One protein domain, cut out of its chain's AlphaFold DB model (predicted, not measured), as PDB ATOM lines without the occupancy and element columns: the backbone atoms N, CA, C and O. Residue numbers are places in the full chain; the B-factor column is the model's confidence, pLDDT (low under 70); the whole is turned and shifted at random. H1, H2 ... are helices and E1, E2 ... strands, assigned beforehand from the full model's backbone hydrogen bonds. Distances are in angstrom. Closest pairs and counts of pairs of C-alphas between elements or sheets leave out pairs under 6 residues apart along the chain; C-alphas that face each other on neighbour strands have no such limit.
ATOM      1  N   TYR A   4      -7.499   0.374   5.369       82.75
ATOM      2  CA  TYR A   4      -6.821   1.628   5.076       82.75
ATOM      3  C   TYR A   4      -7.807   2.669   4.576       82.75
ATOM      4  O   TYR A   4      -8.845   2.324   4.017       82.75
ATOM      5  N   PHE A   5      -7.459   3.936   4.736       85.25
ATOM      6  CA  PHE A   5      -8.153   5.038   4.086       85.25
ATOM      7  C   PHE A   5      -7.167   5.888   3.298       85.25
ATOM      8  O   PHE A   5      -5.998   6.021   3.669       85.25
ATOM      9  N   ASP A   6      -7.661   6.453   2.204       86.50
ATOM     10  CA  ASP A   6      -6.901   7.318   1.318       86.50
ATOM     11  C   ASP A   6      -7.317   8.771   1.562       86.50
ATOM     12  O   ASP A   6      -8.503   9.101   1.564       86.50
ATOM     13  N   ILE A   7      -6.330   9.641   1.772       83.94
ATOM     14  CA  ILE A   7      -6.531  11.078   1.953       83.94
ATOM     15  C   ILE A   7      -5.844  11.807   0.803       83.94
ATOM     16  O   ILE A   7      -4.613  11.759   0.715       83.94
ATOM     17  N   PRO A   8      -6.588  12.516  -0.059       84.50
ATOM     18  CA  PRO A   8      -5.980  13.386  -1.049       84.50
ATOM     19  C   PRO A   8      -5.412  14.626  -0.349       84.50
ATOM     20  O   PRO A   8      -6.149  15.455   0.189       84.50
ATOM     21  N   VAL A   9      -4.092  14.776  -0.364       83.06
ATOM     22  CA  VAL A   9      -3.388  15.920   0.217       83.06
ATOM     23  C   VAL A   9      -2.706  16.761  -0.846       83.06
ATOM     24  O   VAL A   9      -2.247  16.270  -1.878       83.06
ATOM     25  N   LYS A  10      -2.614  18.056  -0.559       84.06
ATOM     26  CA  LYS A  10      -1.908  19.029  -1.387       84.06
ATOM     27  C   LYS A  10      -0.728  19.587  -0.587       84.06
ATOM     28  O   LYS A  10      -0.966  20.424   0.290       84.06
ATOM     29  N   PRO A  11       0.512  19.122  -0.832       80.69
ATOM     30  CA  PRO A  11       1.691  19.632  -0.141       80.69
ATOM     31  C   PRO A  11       1.849  21.138  -0.362       80.69
ATOM     32  O   PRO A  11       1.654  21.636  -1.477       80.69
ATOM     33  N   VAL A  12       2.164  21.875   0.703       79.50
ATOM     34  CA  VAL A  12       2.307  23.337   0.637       79.50
ATOM     35  C   VAL A  12       3.557  23.727  -0.153       79.50
ATOM     36  O   VAL A  12       3.444  24.607  -1.013       79.50
ATOM     37  N   ASP A  13       4.663  23.000   0.036       78.69
ATOM     38  CA  ASP A  13       5.990  23.278  -0.538       78.69
ATOM     39  C   ASP A  13       6.199  22.593  -1.898       78.69
ATOM     40  O   ASP A  13       7.256  22.042  -2.213       78.69
ATOM     41  N   CYS A  14       5.150  22.561  -2.714       78.88
ATOM     42  CA  CYS A  14       5.242  22.038  -4.068       78.88
ATOM     43  C   CYS A  14       5.838  23.100  -4.999       78.88
ATOM     44  O   CYS A  14       5.269  24.180  -5.138       78.88
ATOM     45  N   ALA A  15       6.955  22.774  -5.656       76.88
ATOM     46  CA  ALA A  15       7.625  23.673  -6.599       76.88
ATOM     47  C   ALA A  15       6.877  23.813  -7.940       76.88
ATOM     48  O   ALA A  15       7.046  24.808  -8.640       76.88
ATOM     49  N   ALA A  16       6.050  22.825  -8.306       74.88
ATOM     50  CA  ALA A  16       5.227  22.886  -9.512       74.88
ATOM     51  C   ALA A  16       4.106  23.931  -9.374       74.88
ATOM     52  O   ALA A  16       3.454  24.004  -8.328       74.88
ATOM     53  N   ALA A  17       3.858  24.691 -10.448       65.75
ATOM     54  CA  ALA A  17       2.774  25.677 -10.519       65.75
ATOM     55  C   ALA A  17       1.410  25.026 -10.221       65.75
ATOM     56  O   ALA A  17       0.650  25.504  -9.374       65.75
ATOM     57  N   ASP A  18       1.176  23.853 -10.815       69.00
ATOM     58  CA  ASP A  18       0.092  22.952 -10.444       69.00
ATOM     59  C   ASP A  18       0.549  22.057  -9.297       69.00
ATOM     60  O   ASP A  18       1.096  20.970  -9.476       69.00
ATOM     61  N   LYS A  19       0.353  22.559  -8.079       71.19
ATOM     62  CA  LYS A  19       0.617  21.826  -6.836       71.19
ATOM     63  C   LYS A  19       0.064  20.391  -6.918       71.19
ATOM     64  O   LYS A  19      -1.157  20.216  -6.954       71.19
ATOM     65  N   HIS A  20       0.951  19.394  -6.896       77.88
ATOM     66  CA  HIS A  20       0.590  17.987  -7.057       77.88
ATOM     67  C   HIS A  20      -0.405  17.523  -5.986       77.88
ATOM     68  O   HIS A  20      -0.224  17.795  -4.796       77.88
ATOM     69  N   LEU A  21      -1.429  16.779  -6.411       81.50
ATOM     70  CA  LEU A  21      -2.281  16.028  -5.496       81.50
ATOM     71  C   LEU A  21      -1.601  14.693  -5.182       81.50
ATOM     72  O   LEU A  21      -1.266  13.932  -6.087       81.50
ATOM     73  N   VAL A  22      -1.388  14.422  -3.899       83.56
ATOM     74  CA  VAL A  22      -0.736  13.206  -3.413       83.56
ATOM     75  C   VAL A  22      -1.719  12.469  -2.518       83.56
ATOM     76  O   VAL A  22      -2.363  13.076  -1.673       83.56
ATOM     77  N   THR A  23      -1.840  11.162  -2.676       85.75
ATOM     78  CA  THR A  23      -2.693  10.332  -1.830       85.75
ATOM     79  C   THR A  23      -1.889   9.815  -0.653       85.75
ATOM     80  O   THR A  23      -0.912   9.088  -0.817       85.75
ATOM     81  N   PHE A  24      -2.294  10.155   0.563       85.25
ATOM     82  CA  PHE A  24      -1.757   9.503   1.745       85.25
ATOM     83  C   PHE A  24      -2.635   8.298   2.064       85.25
ATOM     84  O   PHE A  24      -3.810   8.462   2.380       85.25
ATOM     85  N   ARG A  25      -2.058   7.100   2.008       85.31
ATOM     86  CA  ARG A  25      -2.721   5.847   2.366       85.31
ATOM     87  C   ARG A  25      -2.377   5.478   3.797       85.31
ATOM     88  O   ARG A  25      -1.240   5.109   4.091       85.31
ATOM     89  N   TRP A  26      -3.353   5.586   4.685       82.69
ATOM     90  CA  TRP A  26      -3.181   5.339   6.109       82.69
ATOM     91  C   TRP A  26      -3.707   3.951   6.438       82.69
ATOM     92  O   TRP A  26      -4.910   3.712   6.382       82.69
ATOM     93  N   TYR A  27      -2.807   3.033   6.774       79.94
ATOM     94  CA  TYR A  27      -3.177   1.708   7.252       79.94
ATOM     95  C   TYR A  27      -3.500   1.757   8.742       79.94
ATOM     96  O   TYR A  27      -2.686   2.220   9.546       79.94
ATOM     97  N   ILE A  28      -4.662   1.217   9.098       75.94
ATOM     98  CA  ILE A  28      -5.041   0.939  10.478       75.94
ATOM     99  C   ILE A  28      -4.321  -0.343  10.882       75.94
ATOM    100  O   ILE A  28      -4.545  -1.413  10.301       75.94
ATOM    101  N   LEU A  29      -3.412  -0.220  11.846       68.25
ATOM    102  CA  LEU A  29      -2.665  -1.350  12.378       68.25
ATOM    103  C   LEU A  29      -3.646  -2.365  12.971       68.25
ATOM    104  O   LEU A  29      -4.550  -2.027  13.733       68.25
ATOM    105  N   CYS A  30      -3.484  -3.629  12.592       63.59
ATOM    106  CA  CYS A  30      -4.329  -4.698  13.098       63.59
ATOM    107  C   CYS A  30      -4.081  -4.864  14.625       63.59
ATOM    108  O   CYS A  30      -2.941  -5.073  15.031       63.59
ATOM    109  N   GLN A  31      -5.137  -4.813  15.462       53.91
ATOM    110  CA  GLN A  31      -5.078  -4.881  16.947       53.91
ATOM    111  C   GLN A  31      -4.333  -6.106  17.517       53.91
ATOM    112  O   GLN A  31      -3.963  -6.140  18.687       53.91
ATOM    113  N   SER A  32      -4.113  -7.142  16.710       53.88
ATOM    114  CA  SER A  32      -3.306  -8.305  17.076       53.88
ATOM    115  C   SER A  32      -2.531  -8.767  15.841       53.88
ATOM    116  O   SER A  32      -3.106  -9.462  14.996       53.88
ATOM    117  N   PRO A  33      -1.254  -8.376  15.671       52.78
ATOM    118  CA  PRO A  33      -0.446  -8.856  14.562       52.78
ATOM    119  C   PRO A  33      -0.193 -10.351  14.773       52.78
ATOM    120  O   PRO A  33       0.669 -10.750  15.551       52.78
ATOM    121  N   ARG A  34      -0.978 -11.207  14.112       46.91
ATOM    122  CA  ARG A  34      -0.764 -12.658  14.116       46.91
ATOM    123  C   ARG A  34       0.484 -12.994  13.302       46.91
ATOM    124  O   ARG A  34       0.348 -13.447  12.182       46.91
ATOM    125  N   GLY A  35       1.678 -12.731  13.826       45.44
ATOM    126  CA  GLY A  35       2.944 -13.293  13.332       45.44
ATOM    127  C   GLY A  35       3.181 -13.266  11.813       45.44
ATOM    128  O   GLY A  35       3.852 -14.158  11.306       45.44
ATOM    129  N   VAL A  36       2.646 -12.288  11.069       45.00
ATOM    130  CA  VAL A  36       2.779 -12.233   9.601       45.00
ATOM    131  C   VAL A  36       4.046 -11.459   9.215       45.00
ATOM    132  O   VAL A  36       3.985 -10.389   8.616       45.00
ATOM    133  N   GLY A  37       5.212 -11.984   9.601       51.94
ATOM    134  CA  GLY A  37       6.519 -11.468   9.175       51.94
ATOM    135  C   GLY A  37       6.771  -9.982   9.475       51.94
ATOM    136  O   GLY A  37       6.089  -9.352  10.276       51.94
ATOM    137  N   THR A  38       7.781  -9.406   8.822       51.00
ATOM    138  CA  THR A  38       8.276  -8.020   8.975       51.00
ATOM    139  C   THR A  38       7.261  -6.910   8.639       51.00
ATOM    140  O   THR A  38       7.622  -5.733   8.601       51.00
ATOM    141  N   SER A  39       5.994  -7.246   8.388       50.81
ATOM    142  CA  SER A  39       4.983  -6.338   7.854       50.81
ATOM    143  C   SER A  39       4.015  -5.877   8.942       50.81
ATOM    144  O   SER A  39       3.219  -6.646   9.472       50.81
ATOM    145  N   ARG A  40       4.027  -4.570   9.240       59.22
ATOM    146  CA  ARG A  40       3.106  -3.927  10.201       59.22
ATOM    147  C   ARG A  40       1.632  -3.906   9.738       59.22
ATOM    148  O   ARG A  40       0.767  -3.452  10.474       59.22
ATOM    149  N   HIS A  41       1.334  -4.378   8.527       61.72
ATOM    150  CA  HIS A  41       0.008  -4.389   7.899       61.72
ATOM    151  C   HIS A  41      -0.120  -5.582   6.933       61.72
ATOM    152  O   HIS A  41       0.889  -6.141   6.504       61.72
ATOM    153  N   CYS A  42      -1.353  -5.967   6.582       61.50
ATOM    154  CA  CYS A  42      -1.601  -6.901   5.474       61.50
ATOM    155  C   CYS A  42      -1.194  -6.263   4.136       61.50
ATOM    156  O   CYS A  42      -1.269  -5.040   4.006       61.50
ATOM    157  N   SER A  43      -0.818  -7.070   3.134       66.19
ATOM    158  CA  SER A  43      -0.576  -6.543   1.782       66.19
ATOM    159  C   SER A  43      -1.822  -5.827   1.241       66.19
ATOM    160  O   SER A  43      -2.937  -6.084   1.697       66.19
ATOM    161  N   VAL A  44      -1.640  -4.921   0.269       66.38
ATOM    162  CA  VAL A  44      -2.738  -4.147  -0.353       66.38
ATOM    163  C   VAL A  44      -3.887  -5.060  -0.799       66.38
ATOM    164  O   VAL A  44      -5.045  -4.726  -0.584       66.38
ATOM    165  N   GLU A  45      -3.561  -6.230  -1.349       66.62
ATOM    166  CA  GLU A  45      -4.504  -7.251  -1.831       66.62
ATOM    167  C   GLU A  45      -5.407  -7.824  -0.725       66.62
ATOM    168  O   GLU A  45      -6.516  -8.277  -0.990       66.62
ATOM    169  N   HIS A  46      -4.947  -7.772   0.525       66.38
ATOM    170  CA  HIS A  46      -5.635  -8.300   1.705       66.38
ATOM    171  C   HIS A  46      -6.143  -7.188   2.638       66.38
ATOM    172  O   HIS A  46      -6.630  -7.466   3.739       66.38
ATOM    173  N   ALA A  47      -6.013  -5.923   2.228       74.00
ATOM    174  CA  ALA A  47      -6.463  -4.769   2.988       74.00
ATOM    175  C   ALA A  47      -7.718  -4.165   2.348       74.00
ATOM    176  O   ALA A  47      -7.801  -3.989   1.134       74.00
ATOM    177  N   ARG A  48      -8.708  -3.815   3.172       79.62
ATOM    178  CA  ARG A  48      -9.952  -3.200   2.692       79.62
ATOM    179  C   ARG A  48      -9.868  -1.680   2.786       79.62
ATOM    180  O   ARG A  48      -9.634  -1.152   3.872       79.62
ATOM    181  N   ALA A  49     -10.133  -0.996   1.674       81.81
ATOM    182  CA  ALA A  49     -10.374   0.440   1.692       81.81
ATOM    183  C   ALA A  49     -11.632   0.727   2.523       81.81
ATOM    184  O   ALA A  49     -12.705   0.178   2.245       81.81
ATOM    185  N   VAL A  50     -11.506   1.561   3.546       81.69
ATOM    186  CA  VAL A  50     -12.649   2.122   4.258       81.69
ATOM    187  C   VAL A  50     -12.936   3.504   3.697       81.69
ATOM    188  O   VAL A  50     -12.040   4.333   3.539       81.69
ATOM    189  N   SER A  51     -14.199   3.735   3.353       71.38
ATOM    190  CA  SER A  51     -14.662   5.048   2.935       71.38
ATOM    191  C   SER A  51     -14.646   5.959   4.146       71.38
ATOM    192  O   SER A  51     -15.415   5.778   5.085       71.38
ATOM    193  N   ALA A  52     -13.768   6.944   4.114       65.88
ATOM    194  CA  ALA A  52     -13.779   8.027   5.065       65.88
ATOM    195  C   ALA A  52     -13.896   9.324   4.272       65.88
ATOM    196  O   ALA A  52     -13.199   9.533   3.279       65.88
ATOM    197  N   LEU A  53     -14.850  10.162   4.673       57.06
ATOM    198  CA  LEU A  53     -15.058  11.481   4.091       57.06
ATOM    199  C   LEU A  53     -13.928  12.392   4.568       57.06
ATOM    200  O   LEU A  53     -14.061  13.103   5.560       57.06
ATOM    201  N   PHE A  54     -12.802  12.347   3.869       61.94
ATOM    202  CA  PHE A  54     -11.726  13.304   4.058       61.94
ATOM    203  C   PHE A  54     -11.821  14.375   2.976       61.94
ATOM    204  O   PHE A  54     -11.704  14.091   1.784       61.94
ATOM    205  N   GLY A  55     -12.037  15.623   3.392       58.31
ATOM    206  CA  GLY A  55     -11.815  16.769   2.515       58.31
ATOM    207  C   GLY A  55     -10.340  16.842   2.118       58.31
ATOM    208  O   GLY A  55      -9.463  16.440   2.889       58.31
ATOM    209  N   SER A  56     -10.052  17.358   0.918       61.44
ATOM    210  CA  SER A  56      -8.666  17.601   0.515       61.44
ATOM    211  C   SER A  56      -7.998  18.507   1.546       61.44
ATOM    212  O   SER A  56      -8.430  19.639   1.765       61.44
ATOM    213  N   SER A  57      -6.970  17.985   2.207       67.12
ATOM    214  CA  SER A  57      -6.279  18.691   3.280       67.12
ATOM    215  C   SER A  57      -4.946  19.221   2.765       67.12
ATOM    216  O   SER A  57      -4.204  18.528   2.060       67.12
ATOM    217  N   ARG A  58      -4.639  20.481   3.081       69.44
ATOM    218  CA  ARG A  58      -3.294  21.022   2.864       69.44
ATOM    219  C   ARG A  58      -2.396  20.469   3.962       69.44
ATOM    220  O   ARG A  58      -2.733  20.590   5.133       69.44
ATOM    221  N   THR A  59      -1.277  19.886   3.566       72.38
ATOM    222  CA  THR A  59      -0.266  19.375   4.495       72.38
ATOM    223  C   THR A  59       1.001  20.186   4.295       72.38
ATOM    224  O   THR A  59       1.475  20.317   3.163       72.38
ATOM    225  N   GLU A  60       1.530  20.751   5.376       67.38
ATOM    226  CA  GLU A  60       2.850  21.385   5.369       67.38
ATOM    227  C   GLU A  60       3.937  20.345   5.070       67.38
ATOM    228  O   GLU A  60       3.847  19.193   5.505       67.38
ATOM    229  N   GLY A  61       4.954  20.747   4.305       71.81
ATOM    230  CA  GLY A  61       6.092  19.906   3.963       71.81
ATOM    231  C   GLY A  61       6.305  19.687   2.466       71.81
ATOM    232  O   GLY A  61       5.476  20.022   1.609       71.81
ATOM    233  N   ALA A  62       7.456  19.073   2.178       75.38
ATOM    234  CA  ALA A  62       7.939  18.803   0.832       75.38
ATOM    235  C   ALA A  62       6.966  17.932   0.031       75.38
ATOM    236  O   ALA A  62       6.420  16.945   0.530       75.38
ATOM    237  N   CYS A  63       6.793  18.269  -1.246       81.56
ATOM    238  CA  CYS A  63       5.992  17.476  -2.166       81.56
ATOM    239  C   CYS A  63       6.751  16.204  -2.601       81.56
ATOM    240  O   CYS A  63       7.760  16.318  -3.302       81.56
ATOM    241  N   PRO A  64       6.259  14.989  -2.276       81.50
ATOM    242  CA  PRO A  64       6.892  13.733  -2.693       81.50
ATOM    243  C   PRO A  64       7.002  13.600  -4.213       81.50
ATOM    244  O   PRO A  64       8.005  13.099  -4.709       81.50
ATOM    245  N   ALA A  65       6.006  14.104  -4.946       81.81
ATOM    246  CA  ALA A  65       5.998  14.085  -6.404       81.81
ATOM    247  C   ALA A  65       7.036  15.043  -7.019       81.81
ATOM    248  O   ALA A  65       7.532  14.771  -8.106       81.81
ATOM    249  N   CYS A  66       7.407  16.128  -6.324       81.38
ATOM    250  CA  CYS A  66       8.527  16.982  -6.739       81.38
ATOM    251  C   CYS A  66       9.885  16.345  -6.427       81.38
ATOM    252  O   CYS A  66      10.812  16.497  -7.212       81.38
ATOM    253  N   ALA A  67      10.010  15.664  -5.284       81.50
ATOM    254  CA  ALA A  67      11.270  15.056  -4.864       81.50
ATOM    255  C   ALA A  67      11.598  13.776  -5.652       81.50
ATOM    256  O   ALA A  67      12.740  13.583  -6.047       81.50
ATOM    257  N   ASN A  68      10.599  12.918  -5.884       78.50
ATOM    258  CA  ASN A  68      10.731  11.643  -6.588       78.50
ATOM    259  C   ASN A  68       9.522  11.415  -7.510       78.50
ATOM    260  O   ASN A  68       8.580  10.712  -7.119       78.50
ATOM    261  N   PRO A  69       9.517  11.970  -8.733       74.88
ATOM    262  CA  PRO A  69       8.530  11.611  -9.749       74.88
ATOM    263  C   PRO A  69       8.639  10.098 -10.039       74.88
ATOM    264  O   PRO A  69       9.761   9.630 -10.229       74.88
ATOM    265  N   PRO A  70       7.552   9.296 -10.067       69.81
ATOM    266  CA  PRO A  70       6.124   9.632 -10.066       69.81
ATOM    267  C   PRO A  70       5.414   9.331  -8.724       69.81
ATOM    268  O   PRO A  70       4.269   8.881  -8.712       69.81
ATOM    269  N   THR A  71       6.076   9.513  -7.578       76.31
ATOM    270  CA  THR A  71       5.522   9.131  -6.266       76.31
ATOM    271  C   THR A  71       4.304   9.978  -5.899       76.31
ATOM    272  O   THR A  71       4.422  11.093  -5.389       76.31
ATOM    273  N   THR A  72       3.116   9.422  -6.125       78.25
ATOM    274  CA  THR A  72       1.824  10.046  -5.805       78.25
ATOM    275  C   THR A  72       1.118   9.388  -4.626       78.25
ATOM    276  O   THR A  72       0.096   9.903  -4.184       78.25
ATOM    277  N   VAL A  73       1.655   8.290  -4.081       82.19
ATOM    278  CA  VAL A  73       1.092   7.593  -2.918       82.19
ATOM    279  C   VAL A  73       2.117   7.526  -1.793       82.19
ATOM    280  O   VAL A  73       3.217   7.011  -1.973       82.19
ATOM    281  N   VAL A  74       1.743   8.019  -0.614       82.25
ATOM    282  CA  VAL A  74       2.562   7.955   0.602       82.25
ATOM    283  C   VAL A  74       1.894   7.031   1.606       82.25
ATOM    284  O   VAL A  74       0.751   7.257   1.994       82.25
ATOM    285  N   ILE A  75       2.616   6.008   2.061       81.69
ATOM    286  CA  ILE A  75       2.116   5.058   3.057       81.69
ATOM    287  C   ILE A  75       2.342   5.618   4.466       81.69
ATOM    288  O   ILE A  75       3.449   6.026   4.824       81.69
ATOM    289  N   LYS A  76       1.283   5.628   5.275       77.44
ATOM    290  CA  LYS A  76       1.288   6.003   6.693       77.44
ATOM    291  C   LYS A  76       0.641   4.894   7.522       77.44
ATOM    292  O   LYS A  76      -0.177   4.127   7.019       77.44
ATOM    293  N   TYR A  77       1.008   4.817   8.795       75.31
ATOM    294  CA  TYR A  77       0.467   3.845   9.745       75.31
ATOM    295  C   TYR A  77      -0.156   4.580  10.921       75.31
ATOM    296  O   TYR A  77       0.453   5.515  11.441       75.31
ATOM    297  N   VAL A  78      -1.328   4.129  11.357       73.06
ATOM    298  CA  VAL A  78      -1.979   4.606  12.578       73.06
ATOM    299  C   VAL A  78      -2.375   3.441  13.465       73.06
ATOM    300  O   VAL A  78      -2.819   2.400  12.980       73.06
ATOM    301  N   ASN A  79      -2.200   3.624  14.773       64.50
ATOM    302  CA  ASN A  79      -2.802   2.735  15.758       64.50
ATOM    303  C   ASN A  79      -4.322   2.946  15.705       64.50
ATOM    304  O   ASN A  79      -4.772   4.092  15.736       64.50
ATOM    305  N   GLY A  80      -5.070   1.853  15.541       55.97
ATOM    306  CA  GLY A  80      -6.530   1.846  15.672       55.97
ATOM    307  C   GLY A  80      -6.985   1.754  17.118       55.97
ATOM    308  O   GLY A  80      -6.135   1.451  17.987       55.97
TER     309      GLY A  80
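Overview. This is residues 4 to 80 of the 80 residues of an uncharacterized protein of Trematosphaeria pertusa (UniProt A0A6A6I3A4). One strongly twisted sheet of four strands, curled like part of a barrel, has E1, E2 and E4 side by side and E3 beside the far part of E1, with the short helix H1 grazing it. A long stretch without named elements, residues 30 to 56, loops from the end of E2 to E3, and its residues 34 to 39 stick out. The printed part has 77 residues, with E1, E2, E3, H1 and E4 along the chain; the mixed sheet runs E3 E1 E2 E4. The class is mostly strand, though under half of the residues are in named elements. The whole is only just loose, close to compact, with a radius of gyration of the C-alphas of 14.2 A, and spans 45 by 26 by 20 A.

Arrangement. E1, residues 4 to 13, and E2, residues 22 to 29, form an antiparallel hairpin; N 7 and O 24 are 2.8 A apart, within hydrogen-bond range. E1 pairs with E2 over residues 4 to 9 and, staggered, with E3, residues 57 to 62, over residues 9 to 13. E3 is parallel to E1, at 59 degrees, with N 12 and O 59 at 3.0 A. H1, residues 64 to 67, only grazes the sheet with residues 64 to 66, and is too short for an O i to N i+4 pair; its one O i to N i+3 pair is within range. E4, residues 73 to 79, is parallel to E2, at 28 degrees, with N 76 and O 25 at 2.8 A. The edge strands E3 and E4 are apart.

Along the chain. E1 begins at C-alpha 4 (-6.821, 1.628, 5.076) and measures 25.8 A; E2 measures 21.6 A. E3 measures 14.4 A and H1 5.1 A. E4 measures 19.7 A and ends at C-alpha 79 (-2.802, 2.735, 15.758).

Size, cuts and confidence. The C-alphas farthest apart, those of Ala 17 and Arg 34, are 45.7 A apart. The printed part has no cut, and the link E2 to E3 is long, with 27 residues. The mean pLDDT of the printed part is 71.8; 31 residues are under 70, among them 29 to 46 and 52 to 58.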